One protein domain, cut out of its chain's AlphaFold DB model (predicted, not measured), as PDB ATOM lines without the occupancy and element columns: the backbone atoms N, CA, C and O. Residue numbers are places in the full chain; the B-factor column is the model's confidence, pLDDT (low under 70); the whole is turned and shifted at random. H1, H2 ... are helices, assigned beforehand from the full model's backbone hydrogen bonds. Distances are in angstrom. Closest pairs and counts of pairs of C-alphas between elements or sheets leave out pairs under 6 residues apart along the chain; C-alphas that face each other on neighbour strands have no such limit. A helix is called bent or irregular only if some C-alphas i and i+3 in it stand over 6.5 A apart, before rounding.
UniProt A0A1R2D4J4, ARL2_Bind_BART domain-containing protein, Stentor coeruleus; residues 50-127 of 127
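Overview. This is residues 50 to 127 of the 127 residues of the protein "ARL2_Bind_BART domain-containing protein" of Stentor coeruleus (UniProt A0A1R2D4J4). Four helices make a loose, hollow frame: the long H1 forms one side, H2 crosses over at one end, and H3 runs back on the other side, with H1 and H3 apart across the open middle. H4 starts close to H1 where the frame nearly closes, then turns outward, and its residues 119 to 126, with Gln 127 after them, stick out as a free arm. The printed part has 78 residues with four named helices, in the order H1, H2, H3, H4, and no named strand; the class is all helix. The whole is loose, with a radius of gyration of the C-alphas of 15.3 A, and elongated, spanning 43 by 24 by 24 A.

Arrangement. H1, residues 54 to 77, touches H2, residues 82 to 92, with its residues 71 to 76 alone. Their closest C-alphas are those of Asp 72 and Val 82, 5.8 A apart, and their lines are about perpendicular at 78 degrees. H2 also touches H3, residues 97 to 109, which touches H2 with its residues 99 to 103 alone. The closest C-alphas of H2 and H3 are those of Leu 89 and Cys 99, 6.2 A apart; the two form a helical hairpin and run opposite ways at a steep tilt of 45 degrees. H1 and H3 are apart. H4, residues 112 to 126, touches no helix. It is close to H3 but not clearly touching, with the C-alphas of Ser 108 and Ser 114 the closest at 6.8 A, and the two run the same way at a steep tilt of 65 degrees. H4 is also close to H1 but not clearly touching: the closest C-alphas, those of Tyr 60 and Tyr 112, are 7.0 A apart, and the lines are about perpendicular at 79 degrees. H2 and H4 are apart. In H1, H2, H3 and H4 every pair of O i and N i+4 is within hydrogen-bond range.

Along the chain. Residues 50 to 53 come before H1, which begins at C-alpha 54 at (6.624, -19.988, 45.602) and measures 34.4 A from first to last C-alpha. H2 measures 15.2 A, from Val 82 to Gln 92. H3 begins with C-alpha 97 at (24.306, -10.776, 13.439) and measures 18.5 A to Val 109. H4 measures 21.1 A and ends at C-alpha 126 at (-7.533, -24.842, 27.229). No helix is bent.

Size, cuts and confidence. The two C-alphas farthest apart are those of Asp 95 and Gln 127, at 45.9 A. Without residues 119 to 127, which stand free, the body has 69 residues and spans 40 by 24 by 16 A. The printed part has no cut, and the links H1 to H2, H2 to H3 and H3 to H4 are tight. The mean pLDDT of the printed part is 84.2; residues 50 to 52 and residue 127, the chain's last, are under 70.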
ATOM      1  N   THR A  50       2.303 -12.823  39.869       58.91
ATOM      2  CA  THR A  50       2.823 -14.192  40.010       58.91
ATOM      3  C   THR A  50       4.200 -14.307  40.625       58.91
ATOM      4  O   THR A  50       4.493 -15.350  41.201       58.91
ATOM      5  N   GLU A  51       5.024 -13.266  40.521       55.44
ATOM      6  CA  GLU A  51       6.435 -13.267  40.938       55.44
ATOM      7  C   GLU A  51       6.628 -13.591  42.436       55.44
ATOM      8  O   GLU A  51       7.708 -13.982  42.862       55.44
ATOM      9  N   ASN A  52       5.563 -13.482  43.243       55.34
ATOM     10  CA  ASN A  52       5.589 -13.696  44.692       55.34
ATOM     11  C   ASN A  52       5.036 -15.058  45.159       55.34
ATOM     12  O   ASN A  52       4.999 -15.306  46.367       55.34
ATOM     13  N   LYS A  53       4.577 -15.937  44.254       70.56
ATOM     14  CA  LYS A  53       4.093 -17.278  44.631       70.56
ATOM     15  C   LYS A  53       5.198 -18.312  44.457       70.56
ATOM     16  O   LYS A  53       5.671 -18.541  43.346       70.56
ATOM     17  N   ILE A  54       5.562 -18.970  45.558       76.44
ATOM     18  CA  ILE A  54       6.624 -19.988  45.602       76.44
ATOM     19  C   ILE A  54       6.347 -21.097  44.579       76.44
ATOM     20  O   ILE A  54       7.264 -21.576  43.922       76.44
ATOM     21  N   GLU A  55       5.082 -21.473  44.401       79.44
ATOM     22  CA  GLU A  55       4.658 -22.510  43.463       79.44
ATOM     23  C   GLU A  55       5.003 -22.164  42.009       79.44
ATOM     24  O   GLU A  55       5.380 -23.050  41.245       79.44
ATOM     25  N   HIS A  56       4.929 -20.888  41.625       76.94
ATOM     26  CA  HIS A  56       5.265 -20.448  40.270       76.94
ATOM     27  C   HIS A  56       6.773 -20.379  40.060       76.94
ATOM     28  O   HIS A  56       7.260 -20.774  39.005       76.94
ATOM     29  N   THR A  57       7.521 -19.952  41.080       80.44
ATOM     30  CA  THR A  57       8.986 -20.007  41.056       80.44
ATOM     31  C   THR A  57       9.479 -21.447  40.920       80.44
ATOM     32  O   THR A  57      10.377 -21.706  40.127       80.44
ATOM     33  N   LEU A  58       8.870 -22.396  41.641       83.69
ATOM     34  CA  LEU A  58       9.206 -23.820  41.537       83.69
ATOM     35  C   LEU A  58       8.857 -24.393  40.159       83.69
ATOM     36  O   LEU A  58       9.665 -25.118  39.585       83.69
ATOM     37  N   ALA A  59       7.689 -24.039  39.612       84.31
ATOM     38  CA  ALA A  59       7.313 -24.424  38.255       84.31
ATOM     39  C   ALA A  59       8.334 -23.894  37.237       84.31
ATOM     40  O   ALA A  59       8.859 -24.651  36.427       84.31
ATOM     41  N   TYR A  60       8.683 -22.613  37.326       84.75
ATOM     42  CA  TYR A  60       9.670 -22.005  36.445       84.75
ATOM     43  C   TYR A  60      11.059 -22.642  36.573       84.75
ATOM     44  O   TYR A  60      11.706 -22.883  35.563       84.75
ATOM     45  N   GLN A  61      11.512 -22.979  37.782       84.50
ATOM     46  CA  GLN A  61      12.780 -23.693  37.974       84.50
ATOM     47  C   GLN A  61      12.762 -25.087  37.332       84.50
ATOM     48  O   GLN A  61      13.728 -25.478  36.682       84.50
ATOM     49  N   GLU A  62      11.664 -25.837  37.476       86.88
ATOM     50  CA  GLU A  62      11.517 -27.141  36.814       86.88
ATOM     51  C   GLU A  62      11.508 -26.986  35.288       86.88
ATOM     52  O   GLU A  62      12.159 -27.759  34.586       86.88
ATOM     53  N   PHE A  63      10.829 -25.958  34.783       85.06
ATOM     54  CA  PHE A  63      10.818 -25.606  33.372       85.06
ATOM     55  C   PHE A  63      12.215 -25.247  32.852       85.06
ATOM     56  O   PHE A  63      12.655 -25.806  31.851       85.06
ATOM     57  N   GLN A  64      12.949 -24.382  33.557       84.81
ATOM     58  CA  GLN A  64      14.323 -24.028  33.205       84.81
ATOM     59  C   GLN A  64      15.215 -25.265  33.146       84.81
ATOM     60  O   GLN A  64      15.899 -25.459  32.150       84.81
ATOM     61  N   HIS A  65      15.157 -26.148  34.145       86.50
ATOM     62  CA  HIS A  65      15.947 -27.379  34.136       86.50
ATOM     63  C   HIS A  65      15.610 -28.304  32.968       86.50
ATOM     64  O   HIS A  65      16.502 -28.910  32.376       86.50
ATOM     65  N   LEU A  66      14.329 -28.409  32.627       85.44
ATOM     66  CA  LEU A  66      13.862 -29.168  31.477       85.44
ATOM     67  C   LEU A  66      14.438 -28.597  30.168       85.44
ATOM     68  O   LEU A  66      14.978 -29.350  29.354       85.44
ATOM     69  N   PHE A  67      14.390 -27.276  29.992       82.62
ATOM     70  CA  PHE A  67      14.953 -26.595  28.824       82.62
ATOM     71  C   PHE A  67      16.479 -26.679  28.756       82.62
ATOM     72  O   PHE A  67      17.018 -27.027  27.707       82.62
ATOM     73  N   GLU A  68      17.176 -26.423  29.862       84.75
ATOM     74  CA  GLU A  68      18.635 -26.526  29.962       84.75
ATOM     75  C   GLU A  68      19.119 -27.944  29.665       84.75
ATOM     76  O   GLU A  68      20.058 -28.115  28.894       84.75
ATOM     77  N   SER A  69      18.449 -28.966  30.210       88.94
ATOM     78  CA  SER A  69      18.782 -30.366  29.929       88.94
ATOM     79  C   SER A  69      18.610 -30.695  28.450       88.94
ATOM     80  O   SER A  69      19.431 -31.409  27.881       88.94
ATOM     81  N   LYS A  70      17.559 -30.174  27.807       87.56
ATOM     82  CA  LYS A  70      17.331 -30.416  26.382       87.56
ATOM     83  C   LYS A  70      18.354 -29.689  25.511       87.56
ATOM     84  O   LYS A  70      18.848 -30.269  24.548       87.56
ATOM     85  N   LEU A  71      18.691 -28.450  25.859       87.19
ATOM     86  CA  LEU A  71      19.781 -27.692  25.243       87.19
ATOM     87  C   LEU A  71      21.110 -28.439  25.363       87.19
ATOM     88  O   LEU A  71      21.816 -28.578  24.366       87.19
ATOM     89  N   ASP A  72      21.420 -28.959  26.550       90.81
ATOM     90  CA  ASP A  72      22.625 -29.750  26.792       90.81
ATOM     91  C   ASP A  72      22.658 -31.002  25.919       90.81
ATOM     92  O   ASP A  72      23.645 -31.220  25.224       90.81
ATOM     93  N   ASP A  73      21.557 -31.751  25.829       91.31
ATOM     94  CA  ASP A  73      21.458 -32.914  24.942       91.31
ATOM     95  C   ASP A  73      21.692 -32.546  23.466       91.31
ATOM     96  O   ASP A  73      22.423 -33.242  22.751       91.31
ATOM     97  N   LEU A  74      21.087 -31.452  22.987       90.50
ATOM     98  CA  LEU A  74      21.229 -30.998  21.599       90.50
ATOM     99  C   LEU A  74      22.670 -30.573  21.292       90.50
ATOM    100  O   LEU A  74      23.214 -30.968  20.259       90.50
ATOM    101  N   VAL A  75      23.309 -29.833  22.197       91.06
ATOM    102  CA  VAL A  75      24.700 -29.377  22.055       91.06
ATOM    103  C   VAL A  75      25.682 -30.550  22.172       91.06
ATOM    104  O   VAL A  75      26.551 -30.723  21.310       91.06
ATOM    105  N   CYS A  76      25.498 -31.418  23.170       91.81
ATOM    106  CA  CYS A  76      26.291 -32.631  23.369       91.81
ATOM    107  C   CYS A  76      26.172 -33.596  22.186       91.81
ATOM    108  O   CYS A  76      27.154 -34.256  21.835       91.81
ATOM    109  N   SER A  77      25.020 -33.636  21.506       91.75
ATOM    110  CA  SER A  77      24.839 -34.458  20.304       91.75
ATOM    111  C   SER A  77      25.759 -34.060  19.138       91.75
ATOM    112  O   SER A  77      26.092 -34.907  18.310       91.75
ATOM    113  N   GLU A  78      26.227 -32.807  19.093       91.12
ATOM    114  CA  GLU A  78      27.210 -32.313  18.111       91.12
ATOM    115  C   GLU A  78      28.668 -32.464  18.598       91.12
ATOM    116  O   GLU A  78      29.632 -32.143  17.889       91.12
ATOM    117  N   GLY A  79      28.860 -32.992  19.810       90.12
ATOM    118  CA  GLY A  79      30.167 -33.159  20.437       90.12
ATOM    119  C   GLY A  79      30.789 -31.829  20.858       90.12
ATOM    120  O   GLY A  79      31.987 -31.625  20.622       90.12
ATOM    121  N   LEU A  80      29.961 -30.935  21.401       92.69
ATOM    122  CA  LEU A  80      30.334 -29.737  22.152       92.69
ATOM    123  C   LEU A  80      29.752 -29.844  23.563       92.69
ATOM    124  O   LEU A  80      28.754 -30.522  23.770       92.69
ATOM    125  N   THR A  81      30.344 -29.145  24.522       90.62
ATOM    126  CA  THR A  81      29.681 -28.858  25.800       90.62
ATOM    127  C   THR A  81      28.884 -27.557  25.705       90.62
ATOM    128  O   THR A  81      29.215 -26.682  24.901       90.62
ATOM    129  N   VAL A  82      27.861 -27.385  26.546       88.00
ATOM    130  CA  VAL A  82      27.093 -26.125  26.625       88.00
ATOM    131  C   VAL A  82      28.005 -24.925  26.887       88.00
ATOM    132  O   VAL A  82      27.850 -23.882  26.257       88.00
ATOM    133  N   GLU A  83      29.016 -25.078  27.745       89.06
ATOM    134  CA  GLU A  83      29.992 -24.018  28.013       89.06
ATOM    135  C   GLU A  83      30.792 -23.633  26.755       89.06
ATOM    136  O   GLU A  83      30.978 -22.447  26.474       89.06
ATOM    137  N   GLU A  84      31.256 -24.615  25.977       91.00
ATOM    138  CA  GLU A  84      31.953 -24.365  24.712       91.00
ATOM    139  C   GLU A  84      31.031 -23.724  23.679       91.00
ATOM    140  O   GLU A  84      31.430 -22.761  23.025       91.00
ATOM    141  N   PHE A  85      29.796 -24.215  23.561       91.56
ATOM    142  CA  PHE A  85      28.790 -23.663  22.664       91.56
ATOM    143  C   PHE A  85      28.518 -22.190  22.967       91.56
ATOM    144  O   PHE A  85      28.673 -21.355  22.081       91.56
ATOM    145  N   PHE A  86      28.220 -21.840  24.223       88.88
ATOM    146  CA  PHE A  86      27.982 -20.447  24.610       88.88
ATOM    147  C   PHE A  86      29.214 -19.561  24.416       88.88
ATOM    148  O   PHE A  86      29.073 -18.416  23.983       88.88
ATOM    149  N   LYS A  87      30.426 -20.060  24.698       91.06
ATOM    150  CA  LYS A  87      31.666 -19.304  24.447       91.06
ATOM    151  C   LYS A  87      31.877 -19.020  22.964       91.06
ATOM    152  O   LYS A  87      32.260 -17.901  22.611       91.06
ATOM    153  N   LEU A  88      31.653 -20.015  22.105       91.25
ATOM    154  CA  LEU A  88      31.749 -19.860  20.653       91.25
ATOM    155  C   LEU A  88      30.693 -18.871  20.156       91.25
ATOM    156  O   LEU A  88      31.043 -17.907  19.480       91.25
ATOM    157  N   LEU A  89      29.446 -19.045  20.589       89.88
ATOM    158  CA  LEU A  89      28.316 -18.204  20.216       89.88
ATOM    159  C   LEU A  89      28.528 -16.738  20.633       89.88
ATOM    160  O   LEU A  89      28.383 -15.845  19.806       89.88
ATOM    161  N   GLN A  90      28.965 -16.473  21.873       89.62
ATOM    162  CA  GLN A  90      29.310 -15.115  22.337       89.62
ATOM    163  C   GLN A  90      30.507 -14.503  21.605       89.62
ATOM    164  O   GLN A  90      30.613 -13.279  21.482       89.62
ATOM    165  N   SER A  91      31.461 -15.332  21.182       90.88
ATOM    166  CA  SER A  91      32.608 -14.843  20.417       90.88
ATOM    167  C   SER A  91      32.169 -14.425  19.018       90.88
ATOM    168  O   SER A  91      32.564 -13.354  18.564       90.88
ATOM    169  N   GLN A  92      31.307 -15.227  18.386       90.62
ATOM    170  CA  GLN A  92      30.801 -14.977  17.039       90.62
ATOM    171  C   GLN A  92      29.750 -13.874  16.980       90.62
ATOM    172  O   GLN A  92      29.747 -13.105  16.029       90.62
ATOM    173  N   SER A  93      28.935 -13.686  18.021       89.88
ATOM    174  CA  SER A  93      27.893 -12.647  18.056       89.88
ATOM    175  C   SER A  93      28.408 -11.203  17.929       89.88
ATOM    176  O   SER A  93      27.615 -10.262  17.875       89.88
ATOM    177  N   LYS A  94      29.729 -10.995  17.970       87.88
ATOM    178  CA  LYS A  94      30.369  -9.695  17.718       87.88
ATOM    179  C   LYS A  94      30.462  -9.371  16.230       87.88
ATOM    180  O   LYS A  94      30.327  -8.203  15.873       87.88
ATOM    181  N   ASP A  95      30.689 -10.391  15.413       89.25
ATOM    182  CA  ASP A  95      30.939 -10.278  13.976       89.25
ATOM    183  C   ASP A  95      29.753 -10.804  13.144       89.25
ATOM    184  O   ASP A  95      29.551 -10.363  12.015       89.25
ATOM    185  N   ASP A  96      28.944 -11.693  13.723       89.50
ATOM    186  CA  ASP A  96      27.792 -12.350  13.113       89.50
ATOM    187  C   ASP A  96      26.481 -11.886  13.780       89.50
ATOM    188  O   ASP A  96      26.265 -12.042  14.989       89.50
ATOM    189  N   GLU A  97      25.605 -11.272  12.981       89.75
ATOM    190  CA  GLU A  97      24.306 -10.776  13.439       89.75
ATOM    191  C   GLU A  97      23.318 -11.903  13.758       89.75
ATOM    192  O   GLU A  97      22.572 -11.771  14.730       89.75
ATOM    193  N   ASP A  98      23.354 -13.018  13.031       87.50
ATOM    194  CA  ASP A  98      22.464 -14.158  13.260       87.50
ATOM    195  C   ASP A  98      22.769 -14.785  14.625       87.50
ATOM    196  O   ASP A  98      21.862 -15.022  15.423       87.50
ATOM    197  N   CYS A  99      24.053 -14.929  14.973       88.81
ATOM    198  CA  CYS A  99      24.471 -15.371  16.308       88.81
ATOM    199  C   CYS A  99      23.972 -14.429  17.415       88.81
ATOM    200  O   CYS A  99      23.561 -14.877  18.490       88.81
ATOM    201  N   ARG A 100      23.994 -13.112  17.174       90.19
ATOM    202  CA  ARG A 100      23.500 -12.112  18.134       90.19
ATOM    203  C   ARG A 100      21.986 -12.205  18.321       90.19
ATOM    204  O   ARG A 100      21.522 -12.178  19.461       90.19
ATOM    205  N   VAL A 101      21.236 -12.311  17.226       89.50
ATOM    206  CA  VAL A 101      19.776 -12.481  17.253       89.50
ATOM    207  C   VAL A 101      19.415 -13.783  17.960       89.50
ATOM    208  O   VAL A 101      18.565 -13.774  18.846       89.50
ATOM    209  N   PHE A 102      20.118 -14.873  17.657       89.69
ATOM    210  CA  PHE A 102      19.899 -16.174  18.280       89.69
ATOM    211  C   PHE A 102      20.098 -16.136  19.804       89.69
ATOM    212  O   PHE A 102      19.236 -16.612  20.542       89.69
ATOM    213  N   ILE A 103      21.170 -15.499  20.309       88.50
ATOM    214  CA  ILE A 103      21.356 -15.296  21.762       88.50
ATOM    215  C   ILE A 103      20.175 -14.529  22.357       88.50
ATOM    216  O   ILE A 103      19.680 -14.886  23.423       88.50
ATOM    217  N   GLN A 104      19.731 -13.463  21.692       87.06
ATOM    218  CA  GLN A 104      18.644 -12.634  22.198       87.06
ATOM    219  C   GLN A 104      17.325 -13.408  22.264       87.06
ATOM    220  O   GLN A 104      16.617 -13.305  23.261       87.06
ATOM    221  N   VAL A 105      17.030 -14.222  21.249       86.00
ATOM    222  CA  VAL A 105      15.871 -15.121  21.243       86.00
ATOM    223  C   VAL A 105      15.968 -16.137  22.379       86.00
ATOM    224  O   VAL A 105      15.014 -16.277  23.138       86.00
ATOM    225  N   LEU A 106      17.127 -16.786  22.543       84.25
ATOM    226  CA  LEU A 106      17.352 -17.791  23.584       84.25
ATOM    227  C   LEU A 106      17.194 -17.207  24.997       84.25
ATOM    228  O   LEU A 106      16.612 -17.848  25.867       84.25
ATOM    229  N   LEU A 107      17.651 -15.971  25.216       83.75
ATOM    230  CA  LEU A 107      17.454 -15.266  26.482       83.75
ATOM    231  C   LEU A 107      15.982 -14.925  26.726       83.75
ATOM    232  O   LEU A 107      15.499 -15.158  27.832       83.75
ATOM    233  N   SER A 108      15.265 -14.435  25.711       82.25
ATOM    234  CA  SER A 108      13.841 -14.101  25.833       82.25
ATOM    235  C   SER A 108      12.993 -15.325  26.180       82.25
ATOM    236  O   SER A 108      12.226 -15.281  27.129       82.25
ATOM    237  N   VAL A 109      13.171 -16.456  25.488       75.81
ATOM    238  CA  VAL A 109      12.398 -17.682  25.790       75.81
ATOM    239  C   VAL A 109      12.749 -18.295  27.149       75.81
ATOM    240  O   VAL A 109      11.990 -19.105  27.676       75.81
ATOM    241  N   SER A 110      13.904 -17.927  27.709       76.38
ATOM    242  CA  SER A 110      14.371 -18.389  29.015       76.38
ATOM    243  C   SER A 110      13.973 -17.481  30.174       76.38
ATOM    244  O   SER A 110      14.325 -17.807  31.306       76.38
ATOM    245  N   ASP A 111      13.306 -16.348  29.918       83.06
ATOM    246  CA  ASP A 111      12.934 -15.401  30.964       83.06
ATOM    247  C   ASP A 111      11.609 -15.771  31.660       83.06
ATOM    248  O   ASP A 111      10.743 -16.483  31.142       83.06
ATOM    249  N   TYR A 112      11.461 -15.300  32.900       81.31
ATOM    250  CA  TYR A 112      10.281 -15.601  33.711       81.31
ATOM    251  C   TYR A 112       9.010 -14.979  33.125       81.31
ATOM    252  O   TYR A 112       7.940 -15.582  33.183       81.31
ATOM    253  N   SER A 113       9.126 -13.784  32.546       81.38
ATOM    254  CA  SER A 113       8.000 -13.063  31.957       81.38
ATOM    255  C   SER A 113       7.383 -13.840  30.796       81.38
ATOM    256  O   SER A 113       6.182 -14.103  30.824       81.38
ATOM    257  N   SER A 114       8.198 -14.288  29.838       82.44
ATOM    258  CA  SER A 114       7.766 -15.092  28.692       82.44
ATOM    259  C   SER A 114       7.211 -16.432  29.151       82.44
ATOM    260  O   SER A 114       6.196 -16.879  28.628       82.44
ATOM    261  N   PHE A 115       7.806 -17.061  30.169       83.19
ATOM    262  CA  PHE A 115       7.245 -18.279  30.757       83.19
ATOM    263  C   PHE A 115       5.821 -18.067  31.294       83.19
ATOM    264  O   PHE A 115       4.923 -18.850  30.977       83.19
ATOM    265  N   VAL A 116       5.589 -17.010  32.080       82.12
ATOM    266  CA  VAL A 116       4.254 -16.706  32.622       82.12
ATOM    267  C   VAL A 116       3.270 -16.361  31.504       82.12
ATOM    268  O   VAL A 116       2.136 -16.833  31.543       82.12
ATOM    269  N   GLU A 117       3.691 -15.591  30.498       82.69
ATOM    270  CA  GLU A 117       2.860 -15.258  29.333       82.69
ATOM    271  C   GLU A 117       2.459 -16.509  28.541       82.69
ATOM    272  O   GLU A 117       1.281 -16.686  28.229       82.69
ATOM    273  N   MET A 118       3.398 -17.427  28.289       82.06
ATOM    274  CA  MET A 118       3.104 -18.703  27.632       82.06
ATOM    275  C   MET A 118       2.148 -19.566  28.468       82.06
ATOM    276  O   MET A 118       1.226 -20.173  27.925       82.06
ATOM    277  N   MET A 119       2.315 -19.598  29.797       83.44
ATOM    278  CA  MET A 119       1.425 -20.343  30.697       83.44
ATOM    279  C   MET A 119       0.010 -19.754  30.716       83.44
ATOM    280  O   MET A 119      -0.968 -20.505  30.707       83.44
ATOM    281  N   ALA A 120      -0.108 -18.424  30.721       83.31
ATOM    282  CA  ALA A 120      -1.387 -17.725  30.651       83.31
ATOM    283  C   ALA A 120      -2.095 -17.997  29.316       83.31
ATOM    284  O   ALA A 120      -3.258 -18.405  29.320       83.31
ATOM    285  N   ALA A 121      -1.375 -17.887  28.193       83.31
ATOM    286  CA  ALA A 121      -1.896 -18.189  26.860       83.31
ATOM    287  C   ALA A 121      -2.342 -19.656  26.726       83.31
ATOM    288  O   ALA A 121      -3.402 -19.943  26.169       83.31
ATOM    289  N   PHE A 122      -1.578 -20.599  27.288       84.38
ATOM    290  CA  PHE A 122      -1.968 -22.008  27.320       84.38
ATOM    291  C   PHE A 122      -3.265 -22.225  28.110       84.38
ATOM    292  O   PHE A 122      -4.131 -22.983  27.667       84.38
ATOM    293  N   CYS A 123      -3.419 -21.560  29.260       81.62
ATOM    294  CA  CYS A 123      -4.650 -21.628  30.048       81.62
ATOM    295  C   CYS A 123      -5.838 -21.027  29.288       81.62
ATOM    296  O   CYS A 123      -6.901 -21.633  29.288       81.62
ATOM    297  N   GLU A 124      -5.654 -19.897  28.599       81.38
ATOM    298  CA  GLU A 124      -6.695 -19.263  27.778       81.38
ATOM    299  C   GLU A 124      -7.193 -20.182  26.650       81.38
ATOM    300  O   GLU A 124      -8.391 -20.254  26.393       81.38
ATOM    301  N   GLN A 125      -6.296 -20.932  26.004       76.06
ATOM    302  CA  GLN A 125      -6.661 -21.853  24.918       76.06
ATOM    303  C   GLN A 125      -7.288 -23.176  25.397       76.06
ATOM    304  O   GLN A 125      -7.897 -23.883  24.592       76.06
ATOM    305  N   ASN A 126      -7.121 -23.542  26.674       70.69
ATOM    306  CA  ASN A 126      -7.533 -24.842  27.229       70.69
ATOM    307  C   ASN A 126      -8.584 -24.746  28.360       70.69
ATOM    308  O   ASN A 126      -8.876 -25.770  28.988       70.69
ATOM    309  N   GLN A 127      -9.140 -23.559  28.629       56.62
ATOM    310  CA  GLN A 127     -10.260 -23.323  29.559       56.62
ATOM    311  C   GLN A 127     -11.589 -23.139  28.820       56.62
ATOM    312  O   GLN A 127     -12.615 -23.583  29.388       56.62
TER     313      GLN A 127